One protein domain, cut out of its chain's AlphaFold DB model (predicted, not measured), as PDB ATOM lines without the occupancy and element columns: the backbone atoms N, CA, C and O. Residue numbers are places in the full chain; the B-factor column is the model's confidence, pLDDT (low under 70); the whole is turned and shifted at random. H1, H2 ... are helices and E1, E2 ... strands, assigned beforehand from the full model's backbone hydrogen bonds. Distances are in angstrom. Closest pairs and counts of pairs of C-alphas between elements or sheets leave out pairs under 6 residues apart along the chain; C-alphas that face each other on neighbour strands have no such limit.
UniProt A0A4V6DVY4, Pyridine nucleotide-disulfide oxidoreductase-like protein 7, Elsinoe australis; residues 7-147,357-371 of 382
ATOM      1  N   ASP A   7     102.958 150.569 113.825       85.38
ATOM      2  CA  ASP A   7     102.224 151.073 114.995       85.38
ATOM      3  C   ASP A   7     102.998 150.928 116.317       85.38
ATOM      4  O   ASP A   7     102.708 151.621 117.291       85.38
ATOM      5  N   LEU A   8     104.015 150.059 116.361       79.88
ATOM      6  CA  LEU A   8     104.887 149.878 117.525       79.88
ATOM      7  C   LEU A   8     106.087 150.841 117.528       79.88
ATOM      8  O   LEU A   8     106.890 150.817 118.467       79.88
ATOM      9  N   ARG A   9     106.243 151.677 116.489       81.62
ATOM     10  CA  ARG A   9     107.360 152.620 116.360       81.62
ATOM     11  C   ARG A   9     107.329 153.663 117.489       81.62
ATOM     12  O   ARG A   9     106.300 154.302 117.706       81.62
ATOM     13  N   PRO A  10     108.460 153.931 118.170       76.56
ATOM     14  CA  PRO A  10     108.526 154.997 119.164       76.56
ATOM     15  C   PRO A  10     108.226 156.375 118.552       76.56
ATOM     16  O   PRO A  10     108.811 156.748 117.538       76.56
ATOM     17  N   HIS A  11     107.367 157.165 119.201       76.75
ATOM     18  CA  HIS A  11     106.937 158.483 118.706       76.75
ATOM     19  C   HIS A  11     108.002 159.599 118.774       76.75
ATOM     20  O   HIS A  11     107.767 160.679 118.240       76.75
ATOM     21  N   GLY A  12     109.147 159.395 119.436       68.62
ATOM     22  CA  GLY A  12     110.230 160.393 119.497       68.62
ATOM     23  C   GLY A  12     110.073 161.502 120.555       68.62
ATOM     24  O   GLY A  12     110.862 162.440 120.567       68.62
ATOM     25  N   GLY A  13     109.082 161.407 121.452       67.25
ATOM     26  CA  GLY A  13     108.878 162.332 122.583       67.25
ATOM     27  C   GLY A  13     109.376 161.793 123.937       67.25
ATOM     28  O   GLY A  13     110.215 160.894 124.004       67.25
ATOM     29  N   ASN A  14     108.803 162.275 125.047       57.94
ATOM     30  CA  ASN A  14     109.135 161.787 126.401       57.94
ATOM     31  C   ASN A  14     108.942 160.265 126.562       57.94
ATOM     32  O   ASN A  14     109.651 159.633 127.337       57.94
ATOM     33  N   ASN A  15     108.048 159.656 125.778       55.12
ATOM     34  CA  ASN A  15     107.775 158.216 125.808       55.12
ATOM     35  C   ASN A  15     108.915 157.359 125.220       55.12
ATOM     36  O   ASN A  15     108.977 156.163 125.491       55.12
ATOM     37  N   SER A  16     109.822 157.950 124.432       60.72
ATOM     38  CA  SER A  16     111.056 157.299 123.949       60.72
ATOM     39  C   SER A  16     112.258 157.511 124.875       60.72
ATOM     40  O   SER A  16     113.278 156.850 124.710       60.72
ATOM     41  N   LEU A  17     112.136 158.397 125.866       62.94
ATOM     42  CA  LEU A  17     113.137 158.647 126.899       62.94
ATOM     43  C   LEU A  17     112.624 158.054 128.215       62.94
ATOM     44  O   LEU A  17     112.063 158.770 129.042       62.94
ATOM     45  N   GLN A  18     112.788 156.743 128.430       62.56
ATOM     46  CA  GLN A  18     112.425 156.124 129.714       62.56
ATOM     47  C   GLN A  18     113.096 156.888 130.872       62.56
ATOM     48  O   GLN A  18     114.320 156.992 130.916       62.56
ATOM     49  N   GLY A  19     112.309 157.481 131.775       65.44
ATOM     50  CA  GLY A  19     112.819 158.330 132.866       65.44
ATOM     51  C   GLY A  19     113.023 159.820 132.527       65.44
ATOM     52  O   GLY A  19     113.524 160.562 133.366       65.44
ATOM     53  N   GLY A  20     112.630 160.274 131.331       68.31
ATOM     54  CA  GLY A  20     112.669 161.680 130.906       68.31
ATOM     55  C   GLY A  20     114.079 162.255 130.712       68.31
ATOM     56  O   GLY A  20     115.082 161.543 130.769       68.31
ATOM     57  N   THR A  21     114.171 163.569 130.497       68.25
ATOM     58  CA  THR A  21     115.451 164.292 130.346       68.25
ATOM     59  C   THR A  21     116.308 164.280 131.615       68.25
ATOM     60  O   THR A  21     117.518 164.448 131.530       68.25
ATOM     61  N   LEU A  22     115.707 164.009 132.782       70.44
ATOM     62  CA  LEU A  22     116.411 163.848 134.060       70.44
ATOM     63  C   LEU A  22     117.401 162.674 134.064       70.44
ATOM     64  O   LEU A  22     118.377 162.709 134.804       70.44
ATOM     65  N   GLN A  23     117.177 161.650 133.238       71.12
ATOM     66  CA  GLN A  23     118.120 160.540 133.054       71.12
ATOM     67  C   GLN A  23     119.081 160.743 131.871       71.12
ATOM     68  O   GLN A  23     119.727 159.803 131.412       71.12
ATOM     69  N   GLY A  24     119.188 161.980 131.394       75.81
ATOM     70  CA  GLY A  24     120.041 162.379 130.288       75.81
ATOM     71  C   GLY A  24     119.325 162.351 128.942       75.81
ATOM     72  O   GLY A  24     118.314 161.663 128.744       75.81
ATOM     73  N   ASN A  25     119.847 163.135 128.007       78.94
ATOM     74  CA  ASN A  25     119.421 163.129 126.615       78.94
ATOM     75  C   ASN A  25     119.911 161.855 125.892       78.94
ATOM     76  O   ASN A  25     120.609 161.016 126.463       78.94
ATOM     77  N   TRP A  26     119.530 161.692 124.623       77.44
ATOM     78  CA  TRP A  26     119.915 160.516 123.836       77.44
ATOM     79  C   TRP A  26     121.437 160.305 123.780       77.44
ATOM     80  O   TRP A  26     121.900 159.183 123.970       77.44
ATOM     81  N   TYR A  27     122.217 161.372 123.576       80.38
ATOM     82  CA  TYR A  27     123.674 161.292 123.466       80.38
ATOM     83  C   TYR A  27     124.324 160.887 124.794       80.38
ATOM     84  O   TYR A  27     125.153 159.984 124.816       80.38
ATOM     85  N   GLU A  28     123.908 161.487 125.910       80.56
ATOM     86  CA  GLU A  28     124.430 161.170 127.249       80.56
ATOM     87  C   GLU A  28     124.148 159.717 127.648       80.56
ATOM     88  O   GLU A  28     125.022 159.028 128.172       80.56
ATOM     89  N   ARG A  29     122.938 159.223 127.359       76.94
ATOM     90  CA  ARG A  29     122.585 157.810 127.563       76.94
ATOM     91  C   ARG A  29     123.430 156.905 126.679       76.94
ATOM     92  O   ARG A  29     123.940 155.895 127.154       76.94
ATOM     93  N   ARG A  30     123.630 157.298 125.418       78.31
ATOM     94  CA  ARG A  30     124.444 156.538 124.474       78.31
ATOM     95  C   ARG A  30     125.902 156.429 124.923       78.31
ATOM     96  O   ARG A  30     126.471 155.356 124.773       78.31
ATOM     97  N   GLN A  31     126.488 157.484 125.493       78.06
ATOM     98  CA  GLN A  31     127.849 157.428 126.043       78.06
ATOM     99  C   GLN A  31     127.951 156.399 127.180       78.06
ATOM    100  O   GLN A  31     128.786 155.502 127.112       78.06
ATOM    101  N   LYS A  32     127.020 156.428 128.142       76.38
ATOM    102  CA  LYS A  32     126.976 155.443 129.243       76.38
ATOM    103  C   LYS A  32     126.786 154.003 128.754       76.38
ATOM    104  O   LYS A  32     127.356 153.064 129.304       76.38
ATOM    105  N   GLU A  33     125.973 153.817 127.714       75.94
ATOM    106  CA  GLU A  33     125.746 152.507 127.097       75.94
ATOM    107  C   GLU A  33     126.970 151.961 126.361       75.94
ATOM    108  O   GLU A  33     127.107 150.748 126.271       75.94
ATOM    109  N   ILE A  34     127.836 152.813 125.805       75.25
ATOM    110  CA  ILE A  34     129.033 152.365 125.076       75.25
ATOM    111  C   ILE A  34     130.035 151.736 126.042       75.25
ATOM    112  O   ILE A  34     130.583 150.668 125.761       75.25
ATOM    113  N   GLU A  35     130.245 152.370 127.189       72.56
ATOM    114  CA  GLU A  35     131.239 151.933 128.168       72.56
ATOM    115  C   GLU A  35     130.731 150.747 129.005       72.56
ATOM    116  O   GLU A  35     131.516 149.918 129.475       72.56
ATOM    117  N   PHE A  36     129.405 150.585 129.136       77.81
ATOM    118  CA  PHE A  36     128.769 149.559 129.973       77.81
ATOM    119  C   PHE A  36     129.262 149.591 131.440       77.81
ATOM    120  O   PHE A  36     129.259 148.557 132.103       77.81
ATOM    121  N   GLU A  37     129.737 150.723 131.967       73.50
ATOM    122  CA  GLU A  37     130.383 150.772 133.295       73.50
ATOM    123  C   GLU A  37     129.444 150.308 134.417       73.50
ATOM    124  O   GLU A  37     129.816 149.480 135.251       73.50
ATOM    125  N   ASP A  38     128.190 150.761 134.361       76.38
ATOM    126  CA  ASP A  38     127.190 150.542 135.408       76.38
ATOM    127  C   ASP A  38     126.331 149.280 135.201       76.38
ATOM    128  O   ASP A  38     125.635 148.829 136.114       76.38
ATOM    129  N   VAL A  39     126.325 148.706 133.991       80.25
ATOM    130  CA  VAL A  39     125.389 147.641 133.596       80.25
ATOM    131  C   VAL A  39     126.052 146.575 132.730       80.25
ATOM    132  O   VAL A  39     126.902 146.855 131.894       80.25
ATOM    133  N   GLN A  40     125.637 145.318 132.892       81.50
ATOM    134  CA  GLN A  40     126.143 144.226 132.058       81.50
ATOM    135  C   GLN A  40     125.444 144.211 130.689       81.50
ATOM    136  O   GLN A  40     124.213 144.336 130.637       81.50
ATOM    137  N   PRO A  41     126.177 143.997 129.582       87.00
ATOM    138  CA  PRO A  41     125.549 143.782 128.288       87.00
ATOM    139  C   PRO A  41     124.740 142.485 128.301       87.00
ATOM    140  O   PRO A  41     125.167 141.468 128.849       87.00
ATOM    141  N   THR A  42     123.575 142.490 127.653       89.38
ATOM    142  CA  THR A  42     122.792 141.259 127.479       89.38
ATOM    143  C   THR A  42     123.513 140.306 126.527       89.38
ATOM    144  O   THR A  42     123.557 139.096 126.769       89.38
ATOM    145  N   VAL A  43     124.112 140.866 125.473       91.25
ATOM    146  CA  VAL A  43     124.837 140.145 124.426       91.25
ATOM    147  C   VAL A  43     126.235 140.736 124.249       91.25
ATOM    148  O   VAL A  43     126.388 141.950 124.147       91.25
ATOM    149  N   VAL A  44     127.259 139.891 124.161       90.25
ATOM    150  CA  VAL A  44     128.584 140.292 123.663       90.25
ATOM    151  C   VAL A  44     128.751 139.766 122.242       90.25
ATOM    152  O   VAL A  44     128.532 138.584 121.993       90.25
ATOM    153  N   VAL A  45     129.137 140.636 121.315       91.00
ATOM    154  CA  VAL A  45     129.430 140.303 119.918       91.00
ATOM    155  C   VAL A  45     130.936 140.428 119.701       91.00
ATOM    156  O   VAL A  45     131.517 141.473 119.979       91.00
ATOM    157  N   VAL A  46     131.582 139.367 119.221       89.62
ATOM    158  CA  VAL A  46     133.028 139.330 118.962       89.62
ATOM    159  C   VAL A  46     133.279 139.458 117.461       89.62
ATOM    160  O   VAL A  46     133.061 138.511 116.714       89.62
ATOM    161  N   GLY A  47     133.761 140.620 117.039       89.12
ATOM    162  CA  GLY A  47     133.976 141.052 115.661       89.12
ATOM    163  C   GLY A  47     133.021 142.188 115.290       89.12
ATOM    164  O   GLY A  47     131.809 142.016 115.351       89.12
ATOM    165  N   ALA A  48     133.565 143.328 114.870       89.31
ATOM    166  CA  ALA A  48     132.884 144.520 114.364       89.31
ATOM    167  C   ALA A  48     133.037 144.676 112.837       89.31
ATOM    168  O   ALA A  48     133.014 145.786 112.305       89.31
ATOM    169  N   GLY A  49     133.185 143.560 112.115       88.38
ATOM    170  CA  GLY A  49     132.955 143.523 110.669       88.38
ATOM    171  C   GLY A  49     131.458 143.583 110.335       88.38
ATOM    172  O   GLY A  49     130.611 143.635 111.229       88.38
ATOM    173  N   GLN A  50     131.114 143.495 109.047       87.56
ATOM    174  CA  GLN A  50     129.725 143.587 108.568       87.56
ATOM    175  C   GLN A  50     128.742 142.698 109.349       87.56
ATOM    176  O   GLN A  50     127.700 143.187 109.775       87.56
ATOM    177  N   ALA A  51     129.071 141.425 109.600       89.31
ATOM    178  CA  ALA A  51     128.198 140.512 110.347       89.31
ATOM    179  C   ALA A  51     127.928 140.987 111.788       89.31
ATOM    180  O   ALA A  51     126.793 140.958 112.260       89.31
ATOM    181  N   GLY A  52     128.966 141.461 112.481       90.31
ATOM    182  CA  GLY A  52     128.851 141.957 113.850       90.31
ATOM    183  C   GLY A  52     128.044 143.241 113.951       90.31
ATOM    184  O   GLY A  52     127.184 143.357 114.821       90.31
ATOM    185  N   LEU A  53     128.267 144.171 113.021       89.75
ATOM    186  CA  LEU A  53     127.511 145.420 112.940       89.75
ATOM    187  C   LEU A  53     126.035 145.170 112.602       89.75
ATOM    188  O   LEU A  53     125.162 145.750 113.244       89.75
ATOM    189  N   ASN A  54     125.748 144.266 111.660       89.75
ATOM    190  CA  ASN A  54     124.384 143.866 111.308       89.75
ATOM    191  C   ASN A  54     123.635 143.255 112.499       89.75
ATOM    192  O   ASN A  54     122.517 143.666 112.814       89.75
ATOM    193  N   ILE A  55     124.267 142.306 113.196       90.31
ATOM    194  CA  ILE A  55     123.690 141.693 114.397       90.31
ATOM    195  C   ILE A  55     123.498 142.739 115.495       90.31
ATOM    196  O   ILE A  55     122.441 142.771 116.117       90.31
ATOM    197  N   GLY A  56     124.471 143.627 115.706       89.81
ATOM    198  CA  GLY A  56     124.355 144.726 116.662       89.81
ATOM    199  C   GLY A  56     123.154 145.630 116.383       89.81
ATOM    200  O   GLY A  56     122.370 145.900 117.291       89.81
ATOM    201  N   ALA A  57     122.962 146.037 115.125       88.19
ATOM    202  CA  ALA A  57     121.826 146.858 114.711       88.19
ATOM    203  C   ALA A  57     120.483 146.154 114.977       88.19
ATOM    204  O   ALA A  57     119.597 146.737 115.600       88.19
ATOM    205  N   ARG A  58     120.350 144.879 114.583       89.12
ATOM    206  CA  ARG A  58     119.133 144.076 114.814       89.12
ATOM    207  C   ARG A  58     118.858 143.838 116.306       89.12
ATOM    208  O   ARG A  58     117.715 143.892 116.750       89.12
ATOM    209  N   LEU A  59     119.888 143.600 117.119       88.75
ATOM    210  CA  LEU A  59     119.728 143.456 118.572       88.75
ATOM    211  C   LEU A  59     119.197 144.748 119.206       88.75
ATOM    212  O   LEU A  59     118.285 144.698 120.034       88.75
ATOM    213  N   GLN A  60     119.710 145.904 118.782       83.94
ATOM    214  CA  GLN A  60     119.260 147.198 119.291       83.94
ATOM    215  C   GLN A  60     117.803 147.500 118.921       83.94
ATOM    216  O   GLN A  60     117.051 147.961 119.781       83.94
ATOM    217  N   THR A  61     117.356 147.186 117.699       83.25
ATOM    218  CA  THR A  61     115.944 147.377 117.303       83.25
ATOM    219  C   THR A  61     114.978 146.469 118.067       83.25
ATOM    220  O   THR A  61     113.813 146.826 118.259       83.25
ATOM    221  N   MET A  62     115.475 145.345 118.593       85.06
ATOM    222  CA  MET A  62     114.767 144.453 119.516       85.06
ATOM    223  C   MET A  62     114.926 144.832 121.001       85.06
ATOM    224  O   MET A  62     114.470 144.091 121.871       85.06
ATOM    225  N   ASN A  63     115.538 145.982 121.309       83.62
ATOM    226  CA  ASN A  63     115.765 146.484 122.669       83.62
ATOM    227  C   ASN A  63     116.644 145.547 123.528       83.62
ATOM    228  O   ASN A  63     116.454 145.430 124.743       83.62
ATOM    229  N   LEU A  64     117.605 144.872 122.891       87.19
ATOM    230  CA  LEU A  64     118.634 144.062 123.541       87.19
ATOM    231  C   LEU A  64     119.950 144.841 123.600       87.19
ATOM    232  O   LEU A  64     120.495 145.239 122.573       87.19
ATOM    233  N   SER A  65     120.494 145.024 124.806       87.12
ATOM    234  CA  SER A  65     121.795 145.674 124.973       87.12
ATOM    235  C   SER A  65     122.927 144.776 124.470       87.12
ATOM    236  O   SER A  65     123.042 143.614 124.881       87.12
ATOM    237  N   CYS A  66     123.781 145.315 123.597       89.38
ATOM    238  CA  CYS A  66     124.915 144.586 123.042       89.38
ATOM    239  C   CYS A  66     126.225 145.374 123.143       89.38
ATOM    240  O   CYS A  66     126.263 146.559 122.814       89.38
ATOM    241  N   LEU A  67     127.300 144.689 123.535       88.25
ATOM    242  CA  LEU A  67     128.671 145.188 123.445       88.25
ATOM    243  C   LEU A  67     129.375 144.495 122.278       88.25
ATOM    244  O   LEU A  67     129.444 143.267 122.258       88.25
ATOM    245  N   ILE A  68     129.893 145.266 121.321       88.75
ATOM    246  CA  ILE A  68     130.656 144.743 120.182       88.75
ATOM    247  C   ILE A  68     132.142 144.969 120.453       88.75
ATOM    248  O   ILE A  68     132.553 146.086 120.748       88.75
ATOM    249  N   LEU A  69     132.932 143.905 120.353       86.44
ATOM    250  CA  LEU A  69     134.376 143.913 120.568       86.44
ATOM    251  C   LEU A  69     135.078 143.587 119.253       86.44
ATOM    252  O   LEU A  69     134.730 142.595 118.622       86.44
ATOM    253  N   ASP A  70     136.090 144.352 118.859       86.88
ATOM    254  CA  ASP A  70     136.956 144.014 117.724       86.88
ATOM    255  C   ASP A  70     138.424 144.086 118.137       86.88
ATOM    256  O   ASP A  70     138.775 144.710 119.135       86.88
ATOM    257  N   LYS A  71     139.278 143.395 117.382       85.50
ATOM    258  CA  LYS A  71     140.730 143.432 117.577       85.50
ATOM    259  C   LYS A  71     141.387 144.597 116.840       85.50
ATOM    260  O   LYS A  71     142.520 144.936 117.156       85.50
ATOM    261  N   ASN A  72     140.740 145.112 115.796       85.75
ATOM    262  CA  ASN A  72     141.244 146.242 115.039       85.75
ATOM    263  C   ASN A  72     140.851 147.545 115.732       85.75
ATOM    264  O   ASN A  72     139.804 147.627 116.372       85.75
ATOM    265  N   GLU A  73     141.684 148.561 115.554       83.75
ATOM    266  CA  GLU A  73     141.514 149.871 116.178       83.75
ATOM    267  C   GLU A  73     140.306 150.628 115.609       83.75
ATOM    268  O   GLU A  73     139.559 151.265 116.353       83.75
ATOM    269  N   ARG A  74     140.071 150.523 114.292       84.31
ATOM    270  CA  ARG A  74     138.965 151.193 113.608       84.31
ATOM    271  C   ARG A  74     138.039 150.183 112.937       84.31
ATOM    272  O   ARG A  74     138.473 149.288 112.207       84.31
ATOM    273  N   ILE A  75     136.728 150.386 113.089       86.19
ATOM    274  CA  ILE A  75     135.709 149.664 112.304       86.19
ATOM    275  C   ILE A  75     136.077 149.710 110.818       86.19
ATOM    276  O   ILE A  75     136.538 150.737 110.331       86.19
ATOM    277  N   GLY A  76     135.908 148.600 110.100       83.62
ATOM    278  CA  GLY A  76     136.259 148.470 108.685       83.62
ATOM    279  C   GLY A  76     137.730 148.131 108.411       83.62
ATOM    280  O   GLY A  76     138.074 147.867 107.261       83.62
ATOM    281  N   ASP A  77     138.615 148.084 109.420       87.62
ATOM    282  CA  ASP A  77     140.042 147.755 109.214       87.62
ATOM    283  C   ASP A  77     140.233 146.322 108.713       87.62
ATOM    284  O   ASP A  77     141.189 146.022 107.998       87.62
ATOM    285  N   ASN A  78     139.263 145.447 108.984       84.75
ATOM    286  CA  ASN A  78     139.182 144.112 108.402       84.75
ATOM    287  C   ASN A  78     139.170 144.124 106.854       84.75
ATOM    288  O   ASN A  78     139.575 143.131 106.240       84.75
ATOM    289  N   TRP A  79     138.729 145.231 106.245       88.19
ATOM    290  CA  TRP A  79     138.789 145.516 104.809       88.19
ATOM    291  C   TRP A  79     139.971 146.421 104.461       88.19
ATOM    292  O   TRP A  79     140.749 146.108 103.563       88.19
ATOM    293  N   ARG A  80     140.137 147.518 105.206       88.44
ATOM    294  CA  ARG A  80     141.136 148.569 104.961       88.44
ATOM    295  C   ARG A  80     142.568 148.028 104.940       88.44
ATOM    296  O   ARG A  80     143.363 148.428 104.091       88.44
ATOM    297  N   LEU A  81     142.869 147.056 105.805       88.12
ATOM    298  CA  LEU A  81     144.189 146.429 105.934       88.12
ATOM    299  C   LEU A  81     144.445 145.284 104.937       88.12
ATOM    300  O   LEU A  81     145.512 144.669 104.980       88.12
ATOM    301  N   ARG A  82     143.496 144.964 104.048       88.56
ATOM    302  CA  ARG A  82     143.722 143.993 102.964       88.56
ATOM    303  C   ARG A  82     144.590 144.597 101.855       88.56
ATOM    304  O   ARG A  82     144.777 145.814 101.799       88.56
ATOM    305  N   TYR A  83     145.127 143.738 100.986       83.88
ATOM    306  CA  TYR A  83     145.981 144.153  99.868       83.88
ATOM    307  C   TYR A  83     145.291 145.206  98.997       83.88
ATOM    308  O   TYR A  83     144.067 145.217  98.861       83.88
ATOM    309  N   ARG A  84     146.088 146.119  98.435       85.06
ATOM    310  CA  ARG A  84     145.608 147.380  97.847       85.06
ATOM    311  C   ARG A  84     144.511 147.210  96.794       85.06
ATOM    312  O   ARG A  84     143.602 148.030  96.743       85.06
ATOM    313  N   THR A  85     144.599 146.168  95.976       84.19
ATOM    314  CA  THR A  85     143.743 145.947  94.801       84.19
ATOM    315  C   THR A  85     142.441 145.192  95.091       84.19
ATOM    316  O   THR A  85     141.712 144.891  94.152       84.19
ATOM    317  N   LEU A  86     142.119 144.881  96.353       88.31
ATOM    318  CA  LEU A  86     140.930 144.085  96.681       88.31
ATOM    319  C   LEU A  86     139.614 144.800  96.309       88.31
ATOM    320  O   LEU A  86     139.357 145.937  96.725       88.31
ATOM    321  N   VAL A  87     138.748 144.064  95.607       88.44
ATOM    322  CA  VAL A  87     137.364 144.415  95.243       88.44
ATOM    323  C   VAL A  87     136.427 143.305  95.739       88.44
ATOM    324  O   VAL A  87     136.846 142.151  95.843       88.44
ATOM    325  N   THR A  88     135.175 143.626  96.082       88.19
ATOM    326  CA  THR A  88     134.169 142.597  96.393       88.19
ATOM    327  C   THR A  88     133.823 141.759  95.166       88.19
ATOM    328  O   THR A  88     133.894 142.217  94.030       88.19
ATOM    329  N   HIS A  89     133.419 140.519  95.409       86.06
ATOM    330  CA  HIS A  89     132.918 139.626  94.368       86.06
ATOM    331  C   HIS A  89     131.395 139.548  94.331       86.06
ATOM    332  O   HIS A  89     130.831 139.170  93.312       86.06
ATOM    333  N   ASP A  90     130.745 139.921  95.426       85.56
ATOM    334  CA  ASP A  90     129.299 140.012  95.496       85.56
ATOM    335  C   ASP A  90     128.848 141.425  95.096       85.56
ATOM    336  O   ASP A  90     129.550 142.406  95.413       85.56
ATOM    337  N   PRO A  91     127.707 141.544  94.396       83.69
ATOM    338  CA  PRO A  91     127.139 142.831  94.035       83.69
ATOM    339  C   PRO A  91     126.686 143.600  95.288       83.69
ATOM    340  O   PRO A  91     126.377 143.005  96.323       83.69
ATOM    341  N   VAL A  92     126.621 144.933  95.208       83.44
ATOM    342  CA  VAL A  92     126.237 145.798  96.343       83.44
ATOM    343  C   VAL A  92     124.911 145.388  96.989       83.44
ATOM    344  O   VAL A  92     124.838 145.346  98.212       83.44
ATOM    345  N   GLN A  93     123.922 144.961  96.200       81.44
ATOM    346  CA  GLN A  93     122.617 144.482  96.676       81.44
ATOM    347  C   GLN A  93     122.730 143.273  97.620       81.44
ATOM    348  O   GLN A  93     121.891 143.091  98.493       81.44
ATOM    349  N   TYR A  94     123.768 142.448  97.456       81.12
ATOM    350  CA  TYR A  94     124.011 141.263  98.281       81.12
ATOM    351  C   TYR A  94     124.768 141.585  99.581       81.12
ATOM    352  O   TYR A  94     124.864 140.754 100.480       81.12
ATOM    353  N   THR A  95     125.353 142.781  99.687       80.31
ATOM    354  CA  THR A  95     126.278 143.146 100.776       80.31
ATOM    355  C   THR A  95     125.772 144.296 101.645       80.31
ATOM    356  O   THR A  95     126.545 144.866 102.424       80.31
ATOM    357  N   ASP A  96     124.486 144.633 101.517       78.81
ATOM    358  CA  ASP A  96     123.839 145.724 102.236       78.81
ATOM    359  C   ASP A  96     123.960 145.590 103.761       78.81
ATOM    360  O   ASP A  96     124.025 144.506 104.351       78.81
ATOM    361  N   MET A  97     123.969 146.746 104.424       81.81
ATOM    362  CA  MET A  97     123.869 146.818 105.875       81.81
ATOM    363  C   MET A  97     122.399 146.893 106.286       81.81
ATOM    364  O   MET A  97     121.583 147.556 105.642       81.81
ATOM    365  N   ALA A  98     122.065 146.281 107.419       77.81
ATOM    366  CA  ALA A  98     120.752 146.380 108.028       77.81
ATOM    367  C   ALA A  98     120.374 147.856 108.185       77.81
ATOM    368  O   ALA A  98     121.090 148.627 108.830       77.81
ATOM    369  N   TYR A  99     119.234 148.221 107.592       81.94
ATOM    370  CA  TYR A  99     118.659 149.569 107.620       81.94
ATOM    371  C   TYR A  99     119.454 150.646 106.862       81.94
ATOM    372  O   TYR A  99     119.137 151.828 106.983       81.94
ATOM    373  N   MET A 100     120.473 150.266 106.088       81.88
ATOM    374  CA  MET A 100     121.360 151.205 105.403       81.88
ATOM    375  C   MET A 100     121.849 150.615 104.070       81.88
ATOM    376  O   MET A 100     122.988 150.140 103.988       81.88
ATOM    377  N   PRO A 101     120.991 150.633 103.031       79.44
ATOM    378  CA  PRO A 101     121.368 150.159 101.708       79.44
ATOM    379  C   PRO A 101     122.453 151.047 101.095       79.44
ATOM    380  O   PRO A 101     122.523 152.248 101.383       79.44
ATOM    381  N   PHE A 102     123.292 150.477 100.232       82.12
ATOM    382  CA  PHE A 102     124.273 151.263  99.488       82.12
ATOM    383  C   PHE A 102     123.598 152.281  98.550       82.12
ATOM    384  O   PHE A 102     122.512 152.032  98.021       82.12
ATOM    385  N   PRO A 103     124.240 153.435  98.280       83.25
ATOM    386  CA  PRO A 103     123.737 154.373  97.285       83.25
ATOM    387  C   PRO A 103     123.708 153.741  95.890       83.25
ATOM    388  O   PRO A 103     124.684 153.126  95.464       83.25
ATOM    389  N   THR A 104     122.644 153.997  95.131       81.50
ATOM    390  CA  THR A 104     122.442 153.454  93.771       81.50
ATOM    391  C   THR A 104     123.502 153.893  92.752       81.50
ATOM    392  O   THR A 104     123.602 153.332  91.670       81.50
ATOM    393  N   THR A 105     124.327 154.890  93.082       80.94
ATOM    394  CA  THR A 105     125.443 155.368  92.248       80.94
ATOM    395  C   THR A 105     126.767 154.652  92.525       80.94
ATOM    396  O   THR A 105     127.809 155.031  91.981       80.94
ATOM    397  N   TRP A 106     126.785 153.661  93.419       85.38
ATOM    398  CA  TRP A 106     127.990 152.895  93.719       85.38
ATOM    399  C   TRP A 106     128.326 151.903  92.604       85.38
ATOM    400  O   TRP A 106     127.436 151.443  91.896       85.38
ATOM    401  N   PRO A 107     129.620 151.572  92.419       85.56
ATOM    402  CA  PRO A 107     129.976 150.492  91.517       85.56
ATOM    403  C   PRO A 107     129.353 149.193  92.031       85.56
ATOM    404  O   PRO A 107     129.334 148.960  93.240       85.56
ATOM    405  N   LEU A 108     128.896 148.346  91.107       85.69
ATOM    406  CA  LEU A 108     128.261 147.070  91.439       85.69
ATOM    407  C   LEU A 108     129.153 146.204  92.340       85.69
ATOM    408  O   LEU A 108     128.661 145.595  93.278       85.69
ATOM    409  N   PHE A 109     130.464 146.222  92.096       88.88
ATOM    410  CA  PHE A 109     131.481 145.588  92.932       88.88
ATOM    411  C   PHE A 109     132.335 146.670  93.597       88.88
ATOM    412  O   PHE A 109     132.889 147.546  92.927       88.88
ATOM    413  N   THR A 110     132.420 146.647  94.925       86.69
ATOM    414  CA  THR A 110     132.950 147.765  95.713       86.69
ATOM    415  C   THR A 110     134.406 147.533  96.124       86.69
ATOM    416  O   THR A 110     134.781 146.466  96.599       86.69
ATOM    417  N   LEU A 111     135.245 148.562  95.967       89.56
ATOM    418  CA  LEU A 111     136.642 148.571  96.426       89.56
ATOM    419  C   LEU A 111     136.730 148.468  97.956       89.56
ATOM    420  O   LEU A 111     135.927 149.090  98.658       89.56
ATOM    421  N   LYS A 112     137.757 147.781  98.478       89.06
ATOM    422  CA  LYS A 112     137.932 147.553  99.928       89.06
ATOM    423  C   LYS A 112     137.827 148.827 100.776       89.06
ATOM    424  O   LYS A 112     137.207 148.796 101.831       89.06
ATOM    425  N   ASP A 113     138.407 149.938 100.316       87.56
ATOM    426  CA  ASP A 113     138.473 151.188 101.084       87.56
ATOM    427  C   ASP A 113     137.115 151.886 101.108       87.56
ATOM    428  O   ASP A 113     136.652 152.323 102.158       87.56
ATOM    429  N   LYS A 114     136.414 151.872  99.970       86.31
ATOM    430  CA  LYS A 114     135.056 152.402  99.858       86.31
ATOM    431  C   LYS A 114     134.087 151.626 100.760       86.31
ATOM    432  O   LYS A 114     133.272 152.233 101.449       86.31
ATOM    433  N   LEU A 115     134.224 150.299 100.818       85.00
ATOM    434  CA  LEU A 115     133.451 149.446 101.726       85.00
ATOM    435  C   LEU A 115     133.799 149.688 103.203       85.00
ATOM    436  O   LEU A 115     132.914 149.682 104.060       85.00
ATOM    437  N   ALA A 116     135.085 149.882 103.501       85.75
ATOM    438  CA  ALA A 116     135.577 150.150 104.845       85.75
ATOM    439  C   ALA A 116     135.070 151.495 105.382       85.75
ATOM    440  O   ALA A 116     134.789 151.600 106.571       85.75
ATOM    441  N   ASP A 117     134.961 152.510 104.525       81.81
ATOM    442  CA  ASP A 117     134.516 153.851 104.909       81.81
ATOM    443  C   ASP A 117     132.985 154.010 104.911       81.81
ATOM    444  O   ASP A 117     132.480 154.894 105.599       81.81
ATOM    445  N   TRP A 118     132.231 153.141 104.216       78.88
ATOM    446  CA  TRP A 118     130.769 153.048 104.397       78.88
ATOM    447  C   TRP A 118     130.390 152.644 105.819       78.88
ATOM    448  O   TRP A 118     129.369 153.063 106.362       78.88
ATOM    449  N   GLN A 119     131.212 151.783 106.418       67.19
ATOM    450  CA  GLN A 119     131.023 151.357 107.791       67.19
ATOM    451  C   GLN A 119     131.394 152.525 108.710       67.19
ATOM    452  O   GLN A 119     132.488 153.085 108.627       67.19
ATOM    453  N   TRP A 120     130.457 152.904 109.581       54.47
ATOM    454  CA  TRP A 120     130.627 153.989 110.544       54.47
ATOM    455  C   TRP A 120     131.960 153.869 111.287       54.47
ATOM    456  O   TRP A 120     132.317 152.800 111.778       54.47
ATOM    457  N   SER A 121     132.689 154.978 111.403       40.56
ATOM    458  CA  SER A 121     133.903 155.027 112.220       40.56
ATOM    459  C   SER A 121     133.513 155.238 113.681       40.56
ATOM    460  O   SER A 121     133.035 156.308 114.047       40.56
ATOM    461  N   ILE A 122     133.703 154.210 114.505       38.91
ATOM    462  CA  ILE A 122     133.645 154.309 115.966       38.91
ATOM    463  C   ILE A 122     135.060 154.049 116.474       38.91
ATOM    464  O   ILE A 122     135.669 153.043 116.107       38.91
ATOM    465  N   THR A 123     135.576 154.964 117.291       36.59
ATOM    466  CA  THR A 123     136.814 154.763 118.046       36.59
ATOM    467  C   THR A 123     136.491 153.882 119.244       36.59
ATOM    468  O   THR A 123     135.653 154.246 120.070       36.59
ATOM    469  N   ILE A 124     137.121 152.714 119.325       43.22
ATOM    470  CA  ILE A 124     137.005 151.828 120.483       43.22
ATOM    471  C   ILE A 124     138.084 152.263 121.471       43.22
ATOM    472  O   ILE A 124     139.270 152.184 121.162       43.22
ATOM    473  N   ASN A 125     137.680 152.738 122.650       43.25
ATOM    474  CA  ASN A 125     138.624 152.961 123.735       43.25
ATOM    475  C   ASN A 125     138.864 151.621 124.439       43.25
ATOM    476  O   ASN A 125     137.963 151.065 125.066       43.25
ATOM    477  N   THR A 126     140.064 151.078 124.291       52.19
ATOM    478  CA  THR A 126     140.554 149.993 125.133       52.19
ATOM    479  C   THR A 126     141.648 150.586 125.993       52.19
ATOM    480  O   THR A 126     142.744 150.821 125.487       52.19
ATOM    481  N   ASP A 127     141.365 150.825 127.272       53.69
ATOM    482  CA  ASP A 127     142.408 151.110 128.254       53.69
ATOM    483  C   ASP A 127     143.342 149.896 128.290       53.69
ATOM    484  O   ASP A 127     143.005 148.856 128.867       53.69
ATOM    485  N   GLY A 128     144.468 150.030 127.585       53.06
ATOM    486  CA  GLY A 128     145.225 148.972 126.903       53.06
ATOM    487  C   GLY A 128     145.784 147.818 127.732       53.06
ATOM    488  O   GLY A 128     146.356 146.914 127.141       53.06
ATOM    489  N   ASP A 129     145.571 147.795 129.048       56.72
ATOM    490  CA  ASP A 129     146.021 146.723 129.951       56.72
ATOM    491  C   ASP A 129     144.981 146.334 131.024       56.72
ATOM    492  O   ASP A 129     145.236 145.477 131.875       56.72
ATOM    493  N   SER A 130     143.789 146.943 131.023       65.06
ATOM    494  CA  SER A 130     142.773 146.663 132.042       65.06
ATOM    495  C   SER A 130     142.003 145.369 131.735       65.06
ATOM    496  O   SER A 130     141.396 145.193 130.678       65.06
ATOM    497  N   VAL A 131     142.008 144.423 132.679       64.62
ATOM    498  CA  VAL A 131     141.202 143.199 132.567       64.62
ATOM    499  C   VAL A 131     139.794 143.481 133.077       64.62
ATOM    500  O   VAL A 131     139.574 143.630 134.280       64.62
ATOM    501  N   ARG A 132     138.815 143.486 132.171       73.31
ATOM    502  CA  ARG A 132     137.396 143.604 132.519       73.31
ATOM    503  C   ARG A 132     136.695 142.250 132.462       73.31
ATOM    504  O   ARG A 132     136.741 141.551 131.455       73.31
ATOM    505  N   THR A 133     135.989 141.898 133.535       73.62
ATOM    506  CA  THR A 133     135.144 140.695 133.573       73.62
ATOM    507  C   THR A 133     133.695 141.055 133.255       73.62
ATOM    508  O   THR A 133     133.074 141.832 133.980       73.62
ATOM    509  N   LEU A 134     133.143 140.459 132.197       74.44
ATOM    510  CA  LEU A 134     131.744 140.614 131.786       74.44
ATOM    511  C   LEU A 134     130.953 139.329 132.055       74.44
ATOM    512  O   LEU A 134     131.500 138.228 131.993       74.44
ATOM    513  N   LYS A 135     129.652 139.466 132.321       76.19
ATOM    514  CA  LYS A 135     128.724 138.345 132.544       76.19
ATOM    515  C   LYS A 135     127.499 138.448 131.622       76.19
ATOM    516  O   LYS A 135     126.383 138.616 132.120       76.19
ATOM    517  N   PRO A 136     127.680 138.390 130.290       81.25
ATOM    518  CA  PRO A 136     126.560 138.453 129.364       81.25
ATOM    519  C   PRO A 136     125.731 137.169 129.403       81.25
ATOM    520  O   PRO A 136     126.220 136.100 129.775       81.25
ATOM    521  N   LYS A 137     124.476 137.258 128.956       83.06
ATOM    522  CA  LYS A 137     123.625 136.074 128.767       83.06
ATOM    523  C   LYS A 137     124.006 135.306 127.502       83.06
ATOM    524  O   LYS A 137     123.882 134.084 127.467       83.06
ATOM    525  N   HIS A 138     124.477 136.022 126.480       85.62
ATOM    526  CA  HIS A 138     124.852 135.457 125.186       85.62
ATOM    527  C   HIS A 138     126.194 136.009 124.704       85.62
ATOM    528  O   HIS A 138     126.498 137.186 124.897       85.62
ATOM    529  N   VAL A 139     126.967 135.163 124.025       82.62
ATOM    530  CA  VAL A 139     128.169 135.558 123.284       82.62
ATOM    531  C   VAL A 139     128.000 135.095 121.842       82.62
ATOM    532  O   VAL A 139     127.735 133.918 121.607       82.62
ATOM    533  N   ILE A 140     128.133 136.017 120.892       85.94
ATOM    534  CA  ILE A 140     128.004 135.763 119.456       85.94
ATOM    535  C   ILE A 140     129.365 136.008 118.802       85.94
ATOM    536  O   ILE A 140     129.947 137.078 118.962       85.94
ATOM    537  N   PHE A 141     129.877 135.020 118.069       83.94
ATOM    538  CA  PHE A 141     131.130 135.141 117.324       83.94
ATOM    539  C   PHE A 141     130.844 135.569 115.883       83.94
ATOM    540  O   PHE A 141     130.237 134.825 115.120       83.94
ATOM    541  N   CYS A 142     131.324 136.756 115.521       86.12
ATOM    542  CA  CYS A 142     131.226 137.385 114.203       86.12
ATOM    543  C   CYS A 142     132.625 137.616 113.609       86.12
ATOM    544  O   CYS A 142     132.927 138.680 113.069       86.12
ATOM    545  N   THR A 143     133.509 136.625 113.736       82.62
ATOM    546  CA  THR A 143     134.938 136.755 113.400       82.62
ATOM    547  C   THR A 143     135.247 136.589 111.906       82.62
ATOM    548  O   THR A 143     136.388 136.792 111.495       82.62
ATOM    549  N   GLY A 144     134.235 136.264 111.092       79.12
ATOM    550  CA  GLY A 144     134.336 136.060 109.644       79.12
ATOM    551  C   GLY A 144     134.833 134.664 109.260       79.12
ATOM    552  O   GLY A 144     135.487 133.989 110.043       79.12
ATOM    553  N   GLN A 145     134.545 134.223 108.037       74.19
ATOM    554  CA  GLN A 145     134.907 132.878 107.567       74.19
ATOM    555  C   GLN A 145     136.415 132.705 107.296       74.19
ATOM    556  O   GLN A 145     136.970 131.628 107.481       74.19
ATOM    557  N   ALA A 146     137.102 133.777 106.890       73.44
ATOM    558  CA  ALA A 146     138.543 133.786 106.639       73.44
ATOM    559  C   ALA A 146     139.317 134.308 107.864       73.44
ATOM    560  O   ALA A 146     139.872 135.412 107.837       73.44
ATOM    561  N   CYS A 147     139.306 133.530 108.952       74.38
ATOM    562  CA  CYS A 147     139.897 133.924 110.233       74.38
ATOM    563  C   CYS A 147     141.417 133.730 110.263       74.38
ATOM    564  O   CYS A 147     142.193 134.686 110.206       74.38
ATOM    565  N   ARG A 357     135.408 128.032 113.621       83.44
ATOM    566  CA  ARG A 357     135.550 127.045 114.703       83.44
ATOM    567  C   ARG A 357     136.985 126.954 115.217       83.44
ATOM    568  O   ARG A 357     137.196 126.752 116.411       83.44
ATOM    569  N   THR A 358     137.971 127.182 114.353       84.19
ATOM    570  CA  THR A 358     139.385 127.232 114.759       84.19
ATOM    571  C   THR A 358     139.647 128.407 115.702       84.19
ATOM    572  O   THR A 358     140.288 128.240 116.742       84.19
ATOM    573  N   THR A 359     139.081 129.580 115.407       83.94
ATOM    574  CA  THR A 359     139.135 130.752 116.295       83.94
ATOM    575  C   THR A 359     138.438 130.473 117.623       83.94
ATOM    576  O   THR A 359     138.990 130.763 118.686       83.94
ATOM    577  N   LEU A 360     137.253 129.856 117.576       84.56
ATOM    578  CA  LEU A 360     136.500 129.466 118.767       84.56
ATOM    579  C   LEU A 360     137.316 128.532 119.665       84.56
ATOM    580  O   LEU A 360     137.404 128.760 120.869       84.56
ATOM    581  N   ARG A 361     137.973 127.527 119.077       88.31
ATOM    582  CA  ARG A 361     138.838 126.580 119.789       88.31
ATOM    583  C   ARG A 361     140.030 127.271 120.441       88.31
ATOM    584  O   ARG A 361     140.271 127.060 121.625       88.31
ATOM    585  N   LYS A 362     140.723 128.161 119.721       85.62
ATOM    586  CA  LYS A 362     141.846 128.939 120.276       85.62
ATOM    587  C   LYS A 362     141.432 129.828 121.453       85.62
ATOM    588  O   LYS A 362     142.236 130.044 122.355       85.62
ATOM    589  N   LYS A 363     140.216 130.385 121.432       83.75
ATOM    590  CA  LYS A 363     139.759 131.360 122.437       83.75
ATOM    591  C   LYS A 363     139.030 130.737 123.623       83.75
ATOM    592  O   LYS A 363     139.224 131.199 124.741       83.75
ATOM    593  N   LEU A 364     138.195 129.725 123.394       84.44
ATOM    594  CA  LEU A 364     137.328 129.124 124.417       84.44
ATOM    595  C   LEU A 364     137.678 127.663 124.748       84.44
ATOM    596  O   LEU A 364     137.041 127.067 125.618       84.44
ATOM    597  N   GLY A 365     138.682 127.091 124.081       87.06
ATOM    598  CA  GLY A 365     139.128 125.713 124.275       87.06
ATOM    599  C   GLY A 365     138.240 124.667 123.596       87.06
ATOM    600  O   GLY A 365     137.128 124.943 123.133       87.06
ATOM    601  N   ASP A 366     138.738 123.429 123.568       90.81
ATOM    602  CA  ASP A 366     138.122 122.309 122.844       90.81
ATOM    603  C   ASP A 366     136.695 122.018 123.318       90.81
ATOM    604  O   ASP A 366     135.775 121.928 122.511       90.81
ATOM    605  N   LYS A 367     136.469 122.006 124.640       89.12
ATOM    606  CA  LYS A 367     135.158 121.706 125.239       89.12
ATOM    607  C   LYS A 367     134.024 122.592 124.706       89.12
ATOM    608  O   LYS A 367     132.887 122.136 124.605       89.12
ATOM    609  N   VAL A 368     134.298 123.870 124.435       84.44
ATOM    610  CA  VAL A 368     133.290 124.791 123.888       84.44
ATOM    611  C   VAL A 368     133.225 124.663 122.371       84.44
ATOM    612  O   VAL A 368     132.130 124.587 121.818       84.44
ATOM    613  N   ALA A 369     134.378 124.591 121.706       86.94
ATOM    614  CA  ALA A 369     134.443 124.497 120.252       86.94
ATOM    615  C   ALA A 369     133.839 123.206 119.684       86.94
ATOM    616  O   ALA A 369     133.294 123.225 118.583       86.94
ATOM    617  N   ASP A 370     133.876 122.104 120.429       88.56
ATOM    618  CA  ASP A 370     133.298 120.820 120.015       88.56
ATOM    619  C   ASP A 370     131.771 120.781 120.119       88.56
ATOM    620  O   ASP A 370     131.130 119.902 119.550       88.56
ATOM    621  N   ARG A 371     131.168 121.762 120.801       86.50
ATOM    622  CA  ARG A 371     129.710 121.952 120.825       86.50
ATOM    623  C   ARG A 371     129.205 122.776 119.641       86.50
ATOM    624  O   ARG A 371     127.998 122.810 119.412       86.50
TER     625      ARG A 371
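AT A GLANCE: This is residues 7 to 147 and 357 to 371 of the 382 residues of the protein "Pyridine nucleotide-disulfide oxidoreductase-like protein 7" of Elsinoe australis (UniProt A0A4V6DVY4). Little regular structure: H2 covers one face of a parallel sheet, E2-E1-E3, with the pairs H3-H4 and H5-H6 farther out. The printed part has 156 residues, 57 in named elements, H1-E1-H2-E2-H3-H4-E3-H5-H6, class mixed. It is only just compact, close to loose: radius of gyration of the C-alphas 17.9 A, spans 51 by 46 by 31 A.

HOW THE PARTS SIT: E1, residues 43 to 46, has parallel neighbours E2, 66 to 69, and E3, 138 to 141. Within hydrogen-bond range are N 45 and O 67, 2.8 A, and N 44 and O 138, 2.9 A. H2, residues 50 to 61, runs along the strands, its height over the sheet 9.3 A. H3, residues 77 to 80, touches H4, 112 to 118.

IN THESE COORDINATES: H1, residues 26 to 35, only grazes the sheet and begins at C-alpha 26, (119.915, 160.516, 123.836). H5, residues 357 to 364, touches H6, 366 to 369, whose last C-alpha is at (134.443, 124.497, 120.252).

THE WHOLE: Residues 148 to 356 are cut out, C-alphas 147 and 357 being 9.3 A apart. pLDDT is under 70 at residues 12 to 21 and 119 to 131.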